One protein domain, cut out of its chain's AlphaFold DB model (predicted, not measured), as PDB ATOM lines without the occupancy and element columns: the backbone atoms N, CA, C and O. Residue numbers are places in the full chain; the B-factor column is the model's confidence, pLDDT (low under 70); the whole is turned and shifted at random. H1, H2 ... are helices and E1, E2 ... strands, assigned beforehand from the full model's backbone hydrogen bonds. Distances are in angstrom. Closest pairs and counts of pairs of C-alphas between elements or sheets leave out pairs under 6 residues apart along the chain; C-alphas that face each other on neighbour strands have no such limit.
ATOM      1  N   LEU A   2      34.332  47.835  13.812       94.62
ATOM      2  CA  LEU A   2      34.586  48.637  12.611       94.62
ATOM      3  C   LEU A   2      33.283  48.831  11.839       94.62
ATOM      4  O   LEU A   2      32.660  47.835  11.473       94.62
ATOM      5  N   LEU A   3      32.923  50.086  11.591       95.25
ATOM      6  CA  LEU A   3      31.926  50.542  10.634       95.25
ATOM      7  C   LEU A   3      32.667  51.061   9.399       95.25
ATOM      8  O   LEU A   3      33.304  52.098   9.473       95.25
ATOM      9  N   THR A   4      32.580  50.363   8.272       94.94
ATOM     10  CA  THR A   4      32.983  50.919   6.973       94.94
ATOM     11  C   THR A   4      31.763  51.546   6.311       94.94
ATOM     12  O   THR A   4      30.748  50.862   6.144       94.94
ATOM     13  N   TYR A   5      31.857  52.819   5.945       93.06
ATOM     14  CA  TYR A   5      30.753  53.631   5.454       93.06
ATOM     15  C   TYR A   5      31.004  54.121   4.023       93.06
ATOM     16  O   TYR A   5      32.098  54.550   3.670       93.06
ATOM     17  N   PHE A   6      29.965  54.031   3.197       89.62
ATOM     18  CA  PHE A   6      29.958  54.422   1.783       89.62
ATOM     19  C   PHE A   6      28.703  55.233   1.414       89.62
ATOM     20  O   PHE A   6      28.444  55.456   0.230       89.62
ATOM     21  N   GLY A   7      27.865  55.546   2.407       78.69
ATOM     22  CA  GLY A   7      26.586  56.226   2.233       78.69
ATOM     23  C   GLY A   7      26.722  57.747   2.224       78.69
ATOM     24  O   GLY A   7      27.813  58.291   2.349       78.69
ATOM     25  N   ASN A   8      25.589  58.422   2.069       70.31
ATOM     26  CA  ASN A   8      25.473  59.882   2.029       70.31
ATOM     27  C   ASN A   8      24.425  60.424   3.008       70.31
ATOM     28  O   ASN A   8      23.996  61.568   2.870       70.31
ATOM     29  N   ASP A   9      23.932  59.562   3.892       65.88
ATOM     30  CA  ASP A   9      22.813  59.835   4.782       65.88
ATOM     31  C   ASP A   9      23.173  59.453   6.220       65.88
ATOM     32  O   ASP A   9      23.728  58.375   6.475       65.88
ATOM     33  N   ARG A  10      22.856  60.350   7.152       68.94
ATOM     34  CA  ARG A  10      23.018  60.169   8.596       68.94
ATOM     35  C   ARG A  10      22.100  59.065   9.120       68.94
ATOM     36  O   ARG A  10      22.453  58.352  10.059       68.94
ATOM     37  N   ASP A  11      20.962  58.864   8.467       76.69
ATOM     38  CA  ASP A  11      19.863  58.067   8.996       76.69
ATOM     39  C   ASP A  11      19.859  56.646   8.379       76.69
ATOM     40  O   ASP A  11      18.828  56.084   8.014       76.69
ATOM     41  N   ILE A  12      21.037  56.004   8.272       86.25
ATOM     42  CA  ILE A  12      21.177  54.673   7.636       86.25
ATOM     43  C   ILE A  12      20.312  53.581   8.271       86.25
ATOM     44  O   ILE A  12      19.964  52.605   7.603       86.25
ATOM     45  N   PHE A  13      20.008  53.702   9.564       88.88
ATOM     46  CA  PHE A  13      19.118  52.772  10.249       88.88
ATOM     47  C   PHE A  13      17.654  53.041   9.894       88.88
ATOM     48  O   PHE A  13      16.910  52.071   9.745       88.88
ATOM     49  N   ASP A  14      17.265  54.295   9.659       86.62
ATOM     50  CA  ASP A  14      15.924  54.627   9.177       86.62
ATOM     51  C   ASP A  14      15.719  54.046   7.779       86.62
ATOM     52  O   ASP A  14      14.821  53.236   7.556       86.62
ATOM     53  N   ASP A  15      16.641  54.332   6.864       88.06
ATOM     54  CA  ASP A  15      16.631  53.798   5.501       88.06
ATOM     55  C   ASP A  15      16.546  52.260   5.466       88.06
ATOM     56  O   ASP A  15      15.872  51.658   4.620       88.06
ATOM     57  N   ALA A  16      17.233  51.600   6.400       91.00
ATOM     58  CA  ALA A  16      17.328  50.149   6.468       91.00
ATOM     59  C   ALA A  16      16.160  49.464   7.190       91.00
ATOM     60  O   ALA A  16      15.924  48.278   6.929       91.00
ATOM     61  N   PHE A  17      15.462  50.152   8.096       91.06
ATOM     62  CA  PHE A  17      14.509  49.515   9.014       91.06
ATOM     63  C   PHE A  17      13.222  50.306   9.283       91.06
ATOM     64  O   PHE A  17      12.200  49.668   9.542       91.06
ATOM     65  N   TYR A  18      13.249  51.638   9.222       87.75
ATOM     66  CA  TYR A  18      12.100  52.493   9.512       87.75
ATOM     67  C   TYR A  18      11.177  52.655   8.301       87.75
ATOM     68  O   TYR A  18      11.613  52.727   7.150       87.75
ATOM     69  N   ASN A  19       9.877  52.736   8.570       78.00
ATOM     70  CA  ASN A  19       8.847  53.042   7.591       78.00
ATOM     71  C   ASN A  19       7.960  54.181   8.100       78.00
ATOM     72  O   ASN A  19       7.319  54.097   9.153       78.00
ATOM     73  N   SER A  20       7.883  55.243   7.298       75.12
ATOM     74  CA  SER A  20       7.167  56.473   7.648       75.12
ATOM     75  C   SER A  20       5.642  56.336   7.576       75.12
ATOM     76  O   SER A  20       4.908  57.066   8.247       75.12
ATOM     77  N   ALA A  21       5.147  55.402   6.762       69.56
ATOM     78  CA  ALA A  21       3.729  55.117   6.589       69.56
ATOM     79  C   ALA A  21       3.150  54.279   7.740       69.56
ATOM     80  O   ALA A  21       1.970  54.443   8.065       69.56
ATOM     81  N   GLU A  22       3.959  53.411   8.354       67.75
ATOM     82  CA  GLU A  22       3.557  52.578   9.495       67.75
ATOM     83  C   GLU A  22       4.000  53.153  10.851       67.75
ATOM     84  O   GLU A  22       3.386  52.835  11.869       67.75
ATOM     85  N   GLY A  23       4.982  54.062  10.856       69.75
ATOM     86  CA  GLY A  23       5.512  54.698  12.065       69.75
ATOM     87  C   GLY A  23       6.320  53.730  12.926       69.75
ATOM     88  O   GLY A  23       6.152  53.735  14.139       69.75
ATOM     89  N   GLY A  24       7.123  52.867  12.290       75.06
ATOM     90  CA  GLY A  24       7.903  51.815  12.943       75.06
ATOM     91  C   GLY A  24       8.586  50.893  11.928       75.06
ATOM     92  O   GLY A  24       8.916  51.316  10.822       75.06
ATOM     93  N   PHE A  25       8.792  49.624  12.287       80.06
ATOM     94  CA  PHE A  25       9.375  48.623  11.386       80.06
ATOM     95  C   PHE A  25       8.404  48.176  10.282       80.06
ATOM     96  O   PHE A  25       7.338  47.653  10.590       80.06
ATOM     97  N   ASP A  26       8.836  48.235   9.019       79.38
ATOM     98  CA  ASP A  26       8.218  47.500   7.898       79.38
ATOM     99  C   ASP A  26       9.294  46.746   7.104       79.38
ATOM    100  O   ASP A  26       9.748  47.137   6.019       79.38
ATOM    101  N   ILE A  27       9.778  45.670   7.723       87.81
ATOM    102  CA  ILE A  27      10.847  44.832   7.190       87.81
ATOM    103  C   ILE A  27      10.342  43.421   6.885       87.81
ATOM    104  O   ILE A  27       9.745  42.743   7.716       87.81
ATOM    105  N   ALA A  28      10.657  42.923   5.694       91.31
ATOM    106  CA  ALA A  28      10.389  41.553   5.291       91.31
ATOM    107  C   ALA A  28      11.589  40.646   5.574       91.31
ATOM    108  O   ALA A  28      12.694  40.871   5.068       91.31
ATOM    109  N   LEU A  29      11.360  39.556   6.310       94.25
ATOM    110  CA  LEU A  29      12.347  38.495   6.491       94.25
ATOM    111  C   LEU A  29      12.537  37.711   5.181       94.25
ATOM    112  O   LEU A  29      11.666  36.953   4.754       94.25
ATOM    113  N   LEU A  30      13.699  37.862   4.543       95.50
ATOM    114  CA  LEU A  30      14.025  37.196   3.278       95.50
ATOM    115  C   LEU A  30      14.651  35.815   3.485       95.50
ATOM    116  O   LEU A  30      14.368  34.874   2.739       95.50
ATOM    117  N   SER A  31      15.536  35.687   4.473       96.06
ATOM    118  CA  SER A  31      16.169  34.418   4.823       96.06
ATOM    119  C   SER A  31      16.604  34.393   6.284       96.06
ATOM    120  O   SER A  31      16.931  35.418   6.877       96.06
ATOM    121  N   THR A  32      16.623  33.196   6.867       96.69
ATOM    122  CA  THR A  32      17.062  32.974   8.245       96.69
ATOM    123  C   THR A  32      17.803  31.647   8.364       96.69
ATOM    124  O   THR A  32      17.442  30.640   7.748       96.69
ATOM    125  N   SER A  33      18.889  31.658   9.123       97.50
ATOM    126  CA  SER A  33      19.732  30.514   9.453       97.50
ATOM    127  C   SER A  33      20.485  30.814  10.745       97.50
ATOM    128  O   SER A  33      20.626  31.973  11.123       97.50
ATOM    129  N   SER A  34      21.085  29.794  11.364       97.69
ATOM    130  CA  SER A  34      21.852  29.968  12.604       97.69
ATOM    131  C   SER A  34      23.093  30.863  12.481       97.69
ATOM    132  O   SER A  34      23.748  31.117  13.490       97.69
ATOM    133  N   THR A  35      23.470  31.287  11.273       98.12
ATOM    134  CA  THR A  35      24.656  32.123  11.023       98.12
ATOM    135  C   THR A  35      24.378  33.387  10.220       98.12
ATOM    136  O   THR A  35      25.269  34.223  10.075       98.12
ATOM    137  N   GLN A  36      23.176  33.525   9.663       98.38
ATOM    138  CA  GLN A  36      22.814  34.654   8.815       98.38
ATOM    139  C   GLN A  36      21.305  34.875   8.809       98.38
ATOM    140  O   GLN A  36      20.548  33.916   8.636       98.38
ATOM    141  N   VAL A  37      20.905  36.137   8.921       98.00
ATOM    142  CA  VAL A  37      19.537  36.620   8.725       98.00
ATOM    143  C   VAL A  37      19.589  37.742   7.694       98.00
ATOM    144  O   VAL A  37      20.456  38.608   7.779       98.00
ATOM    145  N   THR A  38      18.683  37.735   6.724       97.62
ATOM    146  CA  THR A  38      18.550  38.829   5.758       97.62
ATOM    147  C   THR A  38      17.139  39.379   5.828       97.62
ATOM    148  O   THR A  38      16.177  38.628   5.654       97.62
ATOM    149  N   VAL A  39      17.030  40.686   6.039       95.81
ATOM    150  CA  VAL A  39      15.770  41.432   6.017       95.81
ATOM    151  C   VAL A  39      15.797  42.482   4.913       95.81
ATOM    152  O   VAL A  39      16.863  42.812   4.384       95.81
ATOM    153  N   ARG A  40      14.625  42.989   4.543       95.62
ATOM    154  CA  ARG A  40      14.471  44.055   3.556       95.62
ATOM    155  C   ARG A  40      13.420  45.052   4.011       95.62
ATOM    156  O   ARG A  40      12.304  44.618   4.262       95.62
ATOM    157  N   ASN A  41      13.743  46.338   4.016       93.56
ATOM    158  CA  ASN A  41      12.753  47.402   4.156       93.56
ATOM    159  C   ASN A  41      11.856  47.422   2.905       93.56
ATOM    160  O   ASN A  41      12.355  47.522   1.779       93.56
ATOM    161  N   GLU A  42      10.547  47.239   3.075       89.38
ATOM    162  CA  GLU A  42       9.615  47.128   1.946       89.38
ATOM    163  C   GLU A  42       9.323  48.476   1.265       89.38
ATOM    164  O   GLU A  42       8.989  48.485   0.075       89.38
ATOM    165  N   GLU A  43       9.517  49.597   1.969       90.06
ATOM    166  CA  GLU A  43       9.347  50.962   1.456       90.06
ATOM    167  C   GLU A  43      10.570  51.408   0.641       90.06
ATOM    168  O   GLU A  43      10.443  51.764  -0.536       90.06
ATOM    169  N   THR A  44      11.763  51.349   1.236       90.94
ATOM    170  CA  THR A  44      13.003  51.852   0.612       90.94
ATOM    171  C   THR A  44      13.650  50.826  -0.323       90.94
ATOM    172  O   THR A  44      14.417  51.169  -1.226       90.94
ATOM    173  N   GLY A  45      13.348  49.538  -0.130       92.94
ATOM    174  CA  GLY A  45      13.977  48.427  -0.839       92.94
ATOM    175  C   GLY A  45      15.385  48.085  -0.345       92.94
ATOM    176  O   GLY A  45      16.037  47.230  -0.952       92.94
ATOM    177  N   TYR A  46      15.857  48.720   0.731       94.62
ATOM    178  CA  TYR A  46      17.155  48.428   1.333       94.62
ATOM    179  C   TYR A  46      17.155  47.022   1.918       94.62
ATOM    180  O   TYR A  46      16.135  46.510   2.379       94.62
ATOM    181  N   THR A  47      18.315  46.378   1.892       97.00
ATOM    182  CA  THR A  47      18.506  45.041   2.451       97.00
ATOM    183  C   THR A  47      19.566  45.072   3.530       97.00
ATOM    184  O   THR A  47      20.641  45.634   3.326       97.00
ATOM    185  N   THR A  48      19.280  44.409   4.648       97.50
ATOM    186  CA  THR A  48      20.227  44.273   5.753       97.50
ATOM    187  C   THR A  48      20.555  42.809   5.966       97.50
ATOM    188  O   THR A  48      19.678  41.980   6.226       97.50
ATOM    189  N   ARG A  49      21.840  42.480   5.848       98.25
ATOM    190  CA  ARG A  49      22.382  41.143   6.073       98.25
ATOM    191  C   ARG A  49      23.094  41.098   7.416       98.25
ATOM    192  O   ARG A  49      24.198  41.609   7.575       98.25
ATOM    193  N   LEU A  50      22.476  40.411   8.359       98.31
ATOM    194  CA  LEU A  50      22.993  40.128   9.689       98.31
ATOM    195  C   LEU A  50      23.802  38.830   9.651       98.31
ATOM    196  O   LEU A  50      23.352  37.826   9.098       98.31
ATOM    197  N   THR A  51      24.987  38.826  10.253       98.56
ATOM    198  CA  THR A  51      25.851  37.642  10.381       98.56
ATOM    199  C   THR A  51      26.195  37.402  11.840       98.56
ATOM    200  O   THR A  51      26.349  38.350  12.608       98.56
ATOM    201  N   GLY A  52      26.299  36.138  12.245       98.19
ATOM    202  CA  GLY A  52      26.488  35.826  13.655       98.19
ATOM    203  C   GLY A  52      26.520  34.344  13.981       98.19
ATOM    204  O   GLY A  52      26.744  33.493  13.121       98.19
ATOM    205  N   THR A  53      26.271  34.034  15.249       98.06
ATOM    206  CA  THR A  53      26.198  32.667  15.768       98.06
ATOM    207  C   THR A  53      24.906  32.440  16.533       98.06
ATOM    208  O   THR A  53      24.535  33.246  17.384       98.06
ATOM    209  N   GLY A  54      24.245  31.315  16.263       97.94
ATOM    210  CA  GLY A  54      22.989  30.956  16.922       97.94
ATOM    211  C   GLY A  54      21.822  31.869  16.549       97.94
ATOM    212  O   GLY A  54      20.895  31.982  17.341       97.94
ATOM    213  N   LEU A  55      21.882  32.521  15.381       98.31
ATOM    214  CA  LEU A  55      20.855  33.469  14.961       98.31
ATOM    215  C   LEU A  55      19.503  32.775  14.757       98.31
ATOM    216  O   LEU A  55      19.409  31.736  14.098       98.31
ATOM    217  N   ALA A  56      18.460  33.377  15.309       96.44
ATOM    218  CA  ALA A  56      17.072  33.049  15.039       96.44
ATOM    219  C   ALA A  56      16.299  34.356  14.848       96.44
ATOM    220  O   ALA A  56      16.470  35.292  15.624       96.44
ATOM    221  N   ALA A  57      15.486  34.408  13.795       93.62
ATOM    222  CA  ALA A  57      14.620  35.537  13.486       93.62
ATOM    223  C   ALA A  57      13.278  35.025  12.956       93.62
ATOM    224  O   ALA A  57      13.260  34.093  12.141       93.62
ATOM    225  N   SER A  58      12.190  35.622  13.433       89.81
ATOM    226  CA  SER A  58      10.807  35.379  13.020       89.81
ATOM    227  C   SER A  58      10.018  36.695  13.101       89.81
ATOM    228  O   SER A  58      10.586  37.725  13.464       89.81
ATOM    229  N   ASP A  59       8.726  36.652  12.769       84.56
ATOM    230  CA  ASP A  59       7.820  37.801  12.912       84.56
ATOM    231  C   ASP A  59       7.448  38.088  14.387       84.56
ATOM    232  O   ASP A  59       6.816  39.101  14.672       84.56
ATOM    233  N   ASP A  60       7.794  37.196  15.329       88.62
ATOM    234  CA  ASP A  60       7.598  37.399  16.769       88.62
ATOM    235  C   ASP A  60       8.933  37.820  17.418       88.62
ATOM    236  O   ASP A  60       9.866  37.009  17.481       88.62
ATOM    237  N   PRO A  61       9.045  39.052  17.952       86.75
ATOM    238  CA  PRO A  61      10.255  39.522  18.623       86.75
ATOM    239  C   PRO A  61      10.733  38.614  19.768       86.75
ATOM    240  O   PRO A  61      11.925  38.580  20.076       86.75
ATOM    241  N   ALA A  62       9.833  37.841  20.391       91.62
ATOM    242  CA  ALA A  62      10.180  36.899  21.457       91.62
ATOM    243  C   ALA A  62      11.017  35.698  20.977       91.62
ATOM    244  O   ALA A  62      11.661  35.038  21.798       91.62
ATOM    245  N   ASP A  63      11.021  35.416  19.672       93.38
ATOM    246  CA  ASP A  63      11.800  34.336  19.062       93.38
ATOM    247  C   ASP A  63      13.193  34.790  18.598       93.38
ATOM    248  O   ASP A  63      14.000  33.954  18.167       93.38
ATOM    249  N   LEU A  64      13.497  36.094  18.663       96.00
ATOM    250  CA  LEU A  64      14.812  36.608  18.293       96.00
ATOM    251  C   LEU A  64      15.879  36.029  19.223       96.00
ATOM    252  O   LEU A  64      15.753  36.039  20.449       96.00
ATOM    253  N   ALA A  65      16.965  35.527  18.643       97.88
ATOM    254  CA  ALA A  65      18.076  34.985  19.415       97.88
ATOM    255  C   ALA A  65      19.394  35.041  18.644       97.88
ATOM    256  O   ALA A  65      19.423  35.175  17.420       97.88
ATOM    257  N   GLY A  66      20.484  34.861  19.387       98.00
ATOM    258  CA  GLY A  66      21.835  34.755  18.854       98.00
ATOM    259  C   GLY A  66      22.628  36.050  18.954       98.00
ATOM    260  O   GLY A  66      22.106  37.109  19.299       98.00
ATOM    261  N   THR A  67      23.915  35.929  18.648       98.31
ATOM    262  CA  THR A  67      24.891  37.013  18.761       98.31
ATOM    263  C   THR A  67      25.370  37.405  17.372       98.31
ATOM    264  O   THR A  67      25.809  36.551  16.596       98.31
ATOM    265  N   LEU A  68      25.278  38.692  17.062       98.31
ATOM    266  CA  LEU A  68      25.753  39.310  15.837       98.31
ATOM    267  C   LEU A  68      27.267  39.494  15.891       98.31
ATOM    268  O   LEU A  68      27.800  40.044  16.851       98.31
ATOM    269  N   THR A  69      27.935  39.071  14.821       97.94
ATOM    270  CA  THR A  69      29.361  39.311  14.565       97.94
ATOM    271  C   THR A  69      29.591  40.365  13.481       97.94
ATOM    272  O   THR A  69      30.699  40.891  13.356       97.94
ATOM    273  N   GLY A  70      28.557  40.681  12.700       97.81
ATOM    274  CA  GLY A  70      28.583  41.735  11.690       97.81
ATOM    275  C   GLY A  70      27.210  42.005  11.076       97.81
ATOM    276  O   GLY A  70      26.309  41.164  11.157       97.81
ATOM    277  N   LEU A  71      27.072  43.165  10.446       97.19
ATOM    278  CA  LEU A  71      25.852  43.665   9.813       97.19
ATOM    279  C   LEU A  71      26.244  44.419   8.534       97.19
ATOM    280  O   LEU A  71      27.176  45.204   8.556       97.19
ATOM    281  N   GLU A  72      25.569  44.177   7.415       97.69
ATOM    282  CA  GLU A  72      25.808  44.879   6.143       97.69
ATOM    283  C   GLU A  72      24.490  45.453   5.629       97.69
ATOM    284  O   GLU A  72      23.534  44.696   5.453       97.69
ATOM    285  N   ILE A  73      24.447  46.764   5.387       96.00
ATOM    286  CA  ILE A  73      23.295  47.475   4.828       96.00
ATOM    287  C   ILE A  73      23.602  47.793   3.369       96.00
ATOM    288  O   ILE A  73      24.657  48.339   3.040       96.00
ATOM    289  N   SER A  74      22.686  47.426   2.481       95.62
ATOM    290  CA  SER A  74      22.782  47.701   1.050       95.62
ATOM    291  C   SER A  74      21.529  48.397   0.552       95.62
ATOM    292  O   SER A  74      20.421  47.884   0.735       95.62
ATOM    293  N   SER A  75      21.717  49.512  -0.145       93.31
ATOM    294  CA  SER A  75      20.684  50.098  -0.988       93.31
ATOM    295  C   SER A  75      20.492  49.236  -2.251       93.31
ATOM    296  O   SER A  75      21.292  48.332  -2.534       93.31
ATOM    297  N   PRO A  76      19.479  49.515  -3.089       92.44
ATOM    298  CA  PRO A  76      19.332  48.845  -4.381       92.44
ATOM    299  C   PRO A  76      20.528  49.014  -5.338       92.44
ATOM    300  O   PRO A  76      20.622  48.277  -6.324       92.44
ATOM    301  N   THR A  77      21.418  49.983  -5.094       90.31
ATOM    302  CA  THR A  77      22.564  50.298  -5.962       90.31
ATOM    303  C   THR A  77      23.901  49.780  -5.432       90.31
ATOM    304  O   THR A  77      24.841  49.668  -6.222       90.31
ATOM    305  N   GLY A  78      24.004  49.407  -4.153       91.94
ATOM    306  CA  GLY A  78      25.243  48.889  -3.578       91.94
ATOM    307  C   GLY A  78      25.250  48.834  -2.053       91.94
ATOM    308  O   GLY A  78      24.270  49.169  -1.395       91.94
ATOM    309  N   VAL A  79      26.378  48.392  -1.496       93.50
ATOM    310  CA  VAL A  79      26.626  48.421  -0.047       93.50
ATOM    311  C   VAL A  79      26.822  49.871   0.387       93.50
ATOM    312  O   VAL A  79      27.604  50.581  -0.238       93.50
ATOM    313  N   ILE A  80      26.140  50.278   1.456       93.50
ATOM    314  CA  ILE A  80      26.259  51.623   2.039       93.50
ATOM    315  C   ILE A  80      26.958  51.616   3.399       93.50
ATOM    316  O   ILE A  80      27.621  52.584   3.747       93.50
ATOM    317  N   ALA A  81      26.860  50.522   4.157       94.75
ATOM    318  CA  ALA A  81      27.522  50.392   5.449       94.75
ATOM    319  C   ALA A  81      27.818  48.925   5.777       94.75
ATOM    320  O   ALA A  81      27.020  48.029   5.481       94.75
ATOM    321  N   SER A  82      28.951  48.670   6.427       95.94
ATOM    322  CA  SER A  82      29.315  47.353   6.948       95.94
ATOM    323  C   SER A  82      29.904  47.460   8.348       95.94
ATOM    324  O   SER A  82      30.952  48.061   8.548       95.94
ATOM    325  N   PHE A  83      29.245  46.824   9.308       96.38
ATOM    326  CA  PHE A  83      29.744  46.616  10.655       96.38
ATOM    327  C   PHE A  83      30.406  45.245  10.772       96.38
ATOM    328  O   PHE A  83      29.818  44.213  10.432       96.38
ATOM    329  N   THR A  84      31.607  45.213  11.340       96.62
ATOM    330  CA  THR A  84      32.343  43.984  11.651       96.62
ATOM    331  C   THR A  84      32.914  44.009  13.067       96.62
ATOM    332  O   THR A  84      33.103  45.062  13.684       96.62
ATOM    333  N   GLY A  85      33.179  42.817  13.607       94.88
ATOM    334  CA  GLY A  85      33.676  42.676  14.976       94.88
ATOM    335  C   GLY A  85      32.626  43.049  16.023       94.88
ATOM    336  O   GLY A  85      32.988  43.529  17.095       94.88
ATOM    337  N   LEU A  86      31.344  42.859  15.692       96.94
ATOM    338  CA  LEU A  86      30.243  43.025  16.635       96.94
ATOM    339  C   LEU A  86      30.243  41.889  17.662       96.94
ATOM    340  O   LEU A  86      30.722  40.782  17.403       96.94
ATOM    341  N   ASN A  87      29.668  42.175  18.824       96.88
ATOM    342  CA  ASN A  87      29.312  41.184  19.835       96.88
ATOM    343  C   ASN A  87      27.981  41.592  20.476       96.88
ATOM    344  O   ASN A  87      27.883  41.787  21.687       96.88
ATOM    345  N   TRP A  88      26.982  41.827  19.628       97.81
ATOM    346  CA  TRP A  88      25.669  42.317  20.040       97.81
ATOM    347  C   TRP A  88      24.666  41.179  20.062       97.81
ATOM    348  O   TRP A  88      24.624  40.369  19.138       97.81
ATOM    349  N   ASP A  89      23.819  41.134  21.079       97.56
ATOM    350  CA  ASP A  89      22.674  40.233  21.063       97.56
ATOM    351  C   ASP A  89      21.643  40.749  20.050       97.56
ATOM    352  O   ASP A  89      21.272  41.923  20.077       97.56
ATOM    353  N   LEU A  90      21.160  39.880  19.154       97.38
ATOM    354  CA  LEU A  90      20.154  40.259  18.153       97.38
ATOM    355  C   LEU A  90      18.885  40.870  18.791       97.38
ATOM    356  O   LEU A  90      18.425  41.897  18.292       97.38
ATOM    357  N   PRO A  91      18.352  40.338  19.913       97.25
ATOM    358  CA  PRO A  91      17.250  40.988  20.624       97.25
ATOM    359  C   PRO A  91      17.579  42.398  21.123       97.25
ATOM    360  O   PRO A  91      16.709  43.261  21.113       97.25
ATOM    361  N   ALA A  92      18.823  42.649  21.543       97.31
ATOM    362  CA  ALA A  92      19.227  43.966  22.028       97.31
ATOM    363  C   ALA A  92      19.269  44.993  20.890       97.31
ATOM    364  O   ALA A  92      18.800  46.111  21.079       97.31
ATOM    365  N   LEU A  93      19.759  44.602  19.704       96.25
ATOM    366  CA  LEU A  93      19.694  45.454  18.512       96.25
ATOM    367  C   LEU A  93      18.243  45.775  18.138       96.25
ATOM    368  O   LEU A  93      17.931  46.933  17.887       96.25
ATOM    369  N   TYR A  94      17.357  44.775  18.137       94.81
ATOM    370  CA  TYR A  94      15.935  44.993  17.860       94.81
ATOM    371  C   TYR A  94      15.319  46.011  18.828       94.81
ATOM    372  O   TYR A  94      14.716  46.983  18.392       94.81
ATOM    373  N   THR A  95      15.525  45.832  20.138       94.56
ATOM    374  CA  THR A  95      15.005  46.761  21.153       94.56
ATOM    375  C   THR A  95      15.577  48.171  21.012       94.56
ATOM    376  O   THR A  95      14.846  49.133  21.221       94.56
ATOM    377  N   ALA A  96      16.862  48.307  20.672       95.62
ATOM    378  CA  ALA A  96      17.478  49.612  20.453       95.62
ATOM    379  C   ALA A  96      16.858  50.341  19.253       95.62
ATOM    380  O   ALA A  96      16.542  51.520  19.350       95.62
ATOM    381  N   LEU A  97      16.635  49.621  18.153       93.75
ATOM    382  CA  LEU A  97      15.996  50.167  16.959       93.75
ATOM    383  C   LEU A  97      14.505  50.488  17.192       93.75
ATOM    384  O   LEU A  97      14.042  51.520  16.727       93.75
ATOM    385  N   GLU A  98      13.759  49.681  17.959       91.50
ATOM    386  CA  GLU A  98      12.385  50.046  18.360       91.50
ATOM    387  C   GLU A  98      12.351  51.354  19.158       91.50
ATOM    388  O   GLU A  98      11.513  52.207  18.893       91.50
ATOM    389  N   GLN A  99      13.258  51.535  20.122       92.31
ATOM    390  CA  GLN A  99      13.308  52.767  20.921       92.31
ATOM    391  C   GLN A  99      13.646  53.989  20.068       92.31
ATOM    392  O   GLN A  99      12.981  55.019  20.209       92.31
ATOM    393  N   LEU A 100      14.607  53.834  19.152       91.50
ATOM    394  CA  LEU A 100      14.972  54.864  18.189       91.50
ATOM    395  C   LEU A 100      13.745  55.303  17.378       91.50
ATOM    396  O   LEU A 100      13.416  56.481  17.354       91.50
ATOM    397  N   PHE A 101      13.013  54.361  16.783       89.81
ATOM    398  CA  PHE A 101      11.917  54.691  15.867       89.81
ATOM    399  C   PHE A 101      10.618  55.122  16.564       89.81
ATOM    400  O   PHE A 101       9.911  55.992  16.058       89.81
ATOM    401  N   ASP A 102      10.291  54.545  17.723       88.50
ATOM    402  CA  ASP A 102       9.036  54.845  18.427       88.50
ATOM    403  C   ASP A 102       9.120  56.126  19.266       88.50
ATOM    404  O   ASP A 102       8.099  56.775  19.524       88.50
ATOM    405  N   SER A 103      10.313  56.447  19.777       87.38
ATOM    406  CA  SER A 103      10.509  57.495  20.787       87.38
ATOM    407  C   SER A 103      11.549  58.546  20.416       87.38
ATOM    408  O   SER A 103      11.698  59.486  21.197       87.38
ATOM    409  N   ASP A 104      12.222  58.415  19.267       88.00
ATOM    410  CA  ASP A 104      13.367  59.259  18.885       88.00
ATOM    411  C   ASP A 104      14.468  59.219  19.969       88.00
ATOM    412  O   ASP A 104      15.092  60.224  20.299       88.00
ATOM    413  N   ASP A 105      14.625  58.047  20.609       91.75
ATOM    414  CA  ASP A 105      15.570  57.793  21.704       91.75
ATOM    415  C   ASP A 105      16.632  56.789  21.243       91.75
ATOM    416  O   ASP A 105      16.406  55.577  21.169       91.75
TER     417      ASP A 105
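Overview. This is residues 2 to 105 of the 520 residues of an uncharacterized protein of Salipiger pacificus (UniProt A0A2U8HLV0). One twisted sheet of six strands has a short helix, H1, and a longer one, H2, packed on one face, with no named helix on the other. Its strands E4, E5 and E6 bend sharply. The printed part has 104 residues, in the order E1 H1 E2 E3 E4 E5 E6 H2; the sheet, E1 E6 E5 E4 E3 E2, is antiparallel throughout, and the class is mixed. It is compact, with a radius of gyration of the C-alphas of 12.7 A, and spans 31 by 28 by 25 A.

Along the chain. E1 is residues 2 to 5, beginning at C-alpha 2 (34.586, 48.637, 12.611). H1 is residues 12 to 17, E2 27 to 33, E3 36 to 41 and E4 47 to 56, bending by 125 degrees at residue 53. E5, residues 65 to 75, 25.5 A long, bends by 81 degrees at 69; E6, residues 78 to 89, 26.2 A, by 82 degrees at 85. H2, residues 90 to 103, 19.9 A, ends at C-alpha 103 (10.509, 57.495, 20.787).

Arrangement. E2 to E6 form a meander, each strand the antiparallel neighbour of the one before. Across neighbour strands, within hydrogen-bond range are N 4 and O 82, 2.8 A, for E1 and E6; N 83 and O 71, 2.7 A, for E6 and E5; N 49 and O 72, 2.8 A, for E5 and E4; N 50 and O 37, 2.8 A, for E4 and E3; N 28 and O 40, 2.8 A, for E3 and E2. H1 and H2 are on the same face of the sheet, making two layers, helices on one face of a sheet. H1, at a height over the sheet of 7.2 A, runs across the strands, at 63 degrees to E5 on the local plane. The closest C-alphas of H2 and E5, Thr 67 and Leu 90, are 5.8 A apart. H1 and H2 are close but not clearly touching, Asp 14 and Phe 101 having the closest C-alphas, 7.8 A apart; their lines are about perpendicular, at 78 degrees. In both helices every O i to N i+4 pair is within hydrogen-bond range.

Size, cuts and confidence. The C-alphas farthest apart, of Asn 8 and Ala 62, are 33.8 A apart. The printed part has no cut and no long link. Its mean pLDDT is 91.6, with residues 9 to 10 and 21 to 23 under 70.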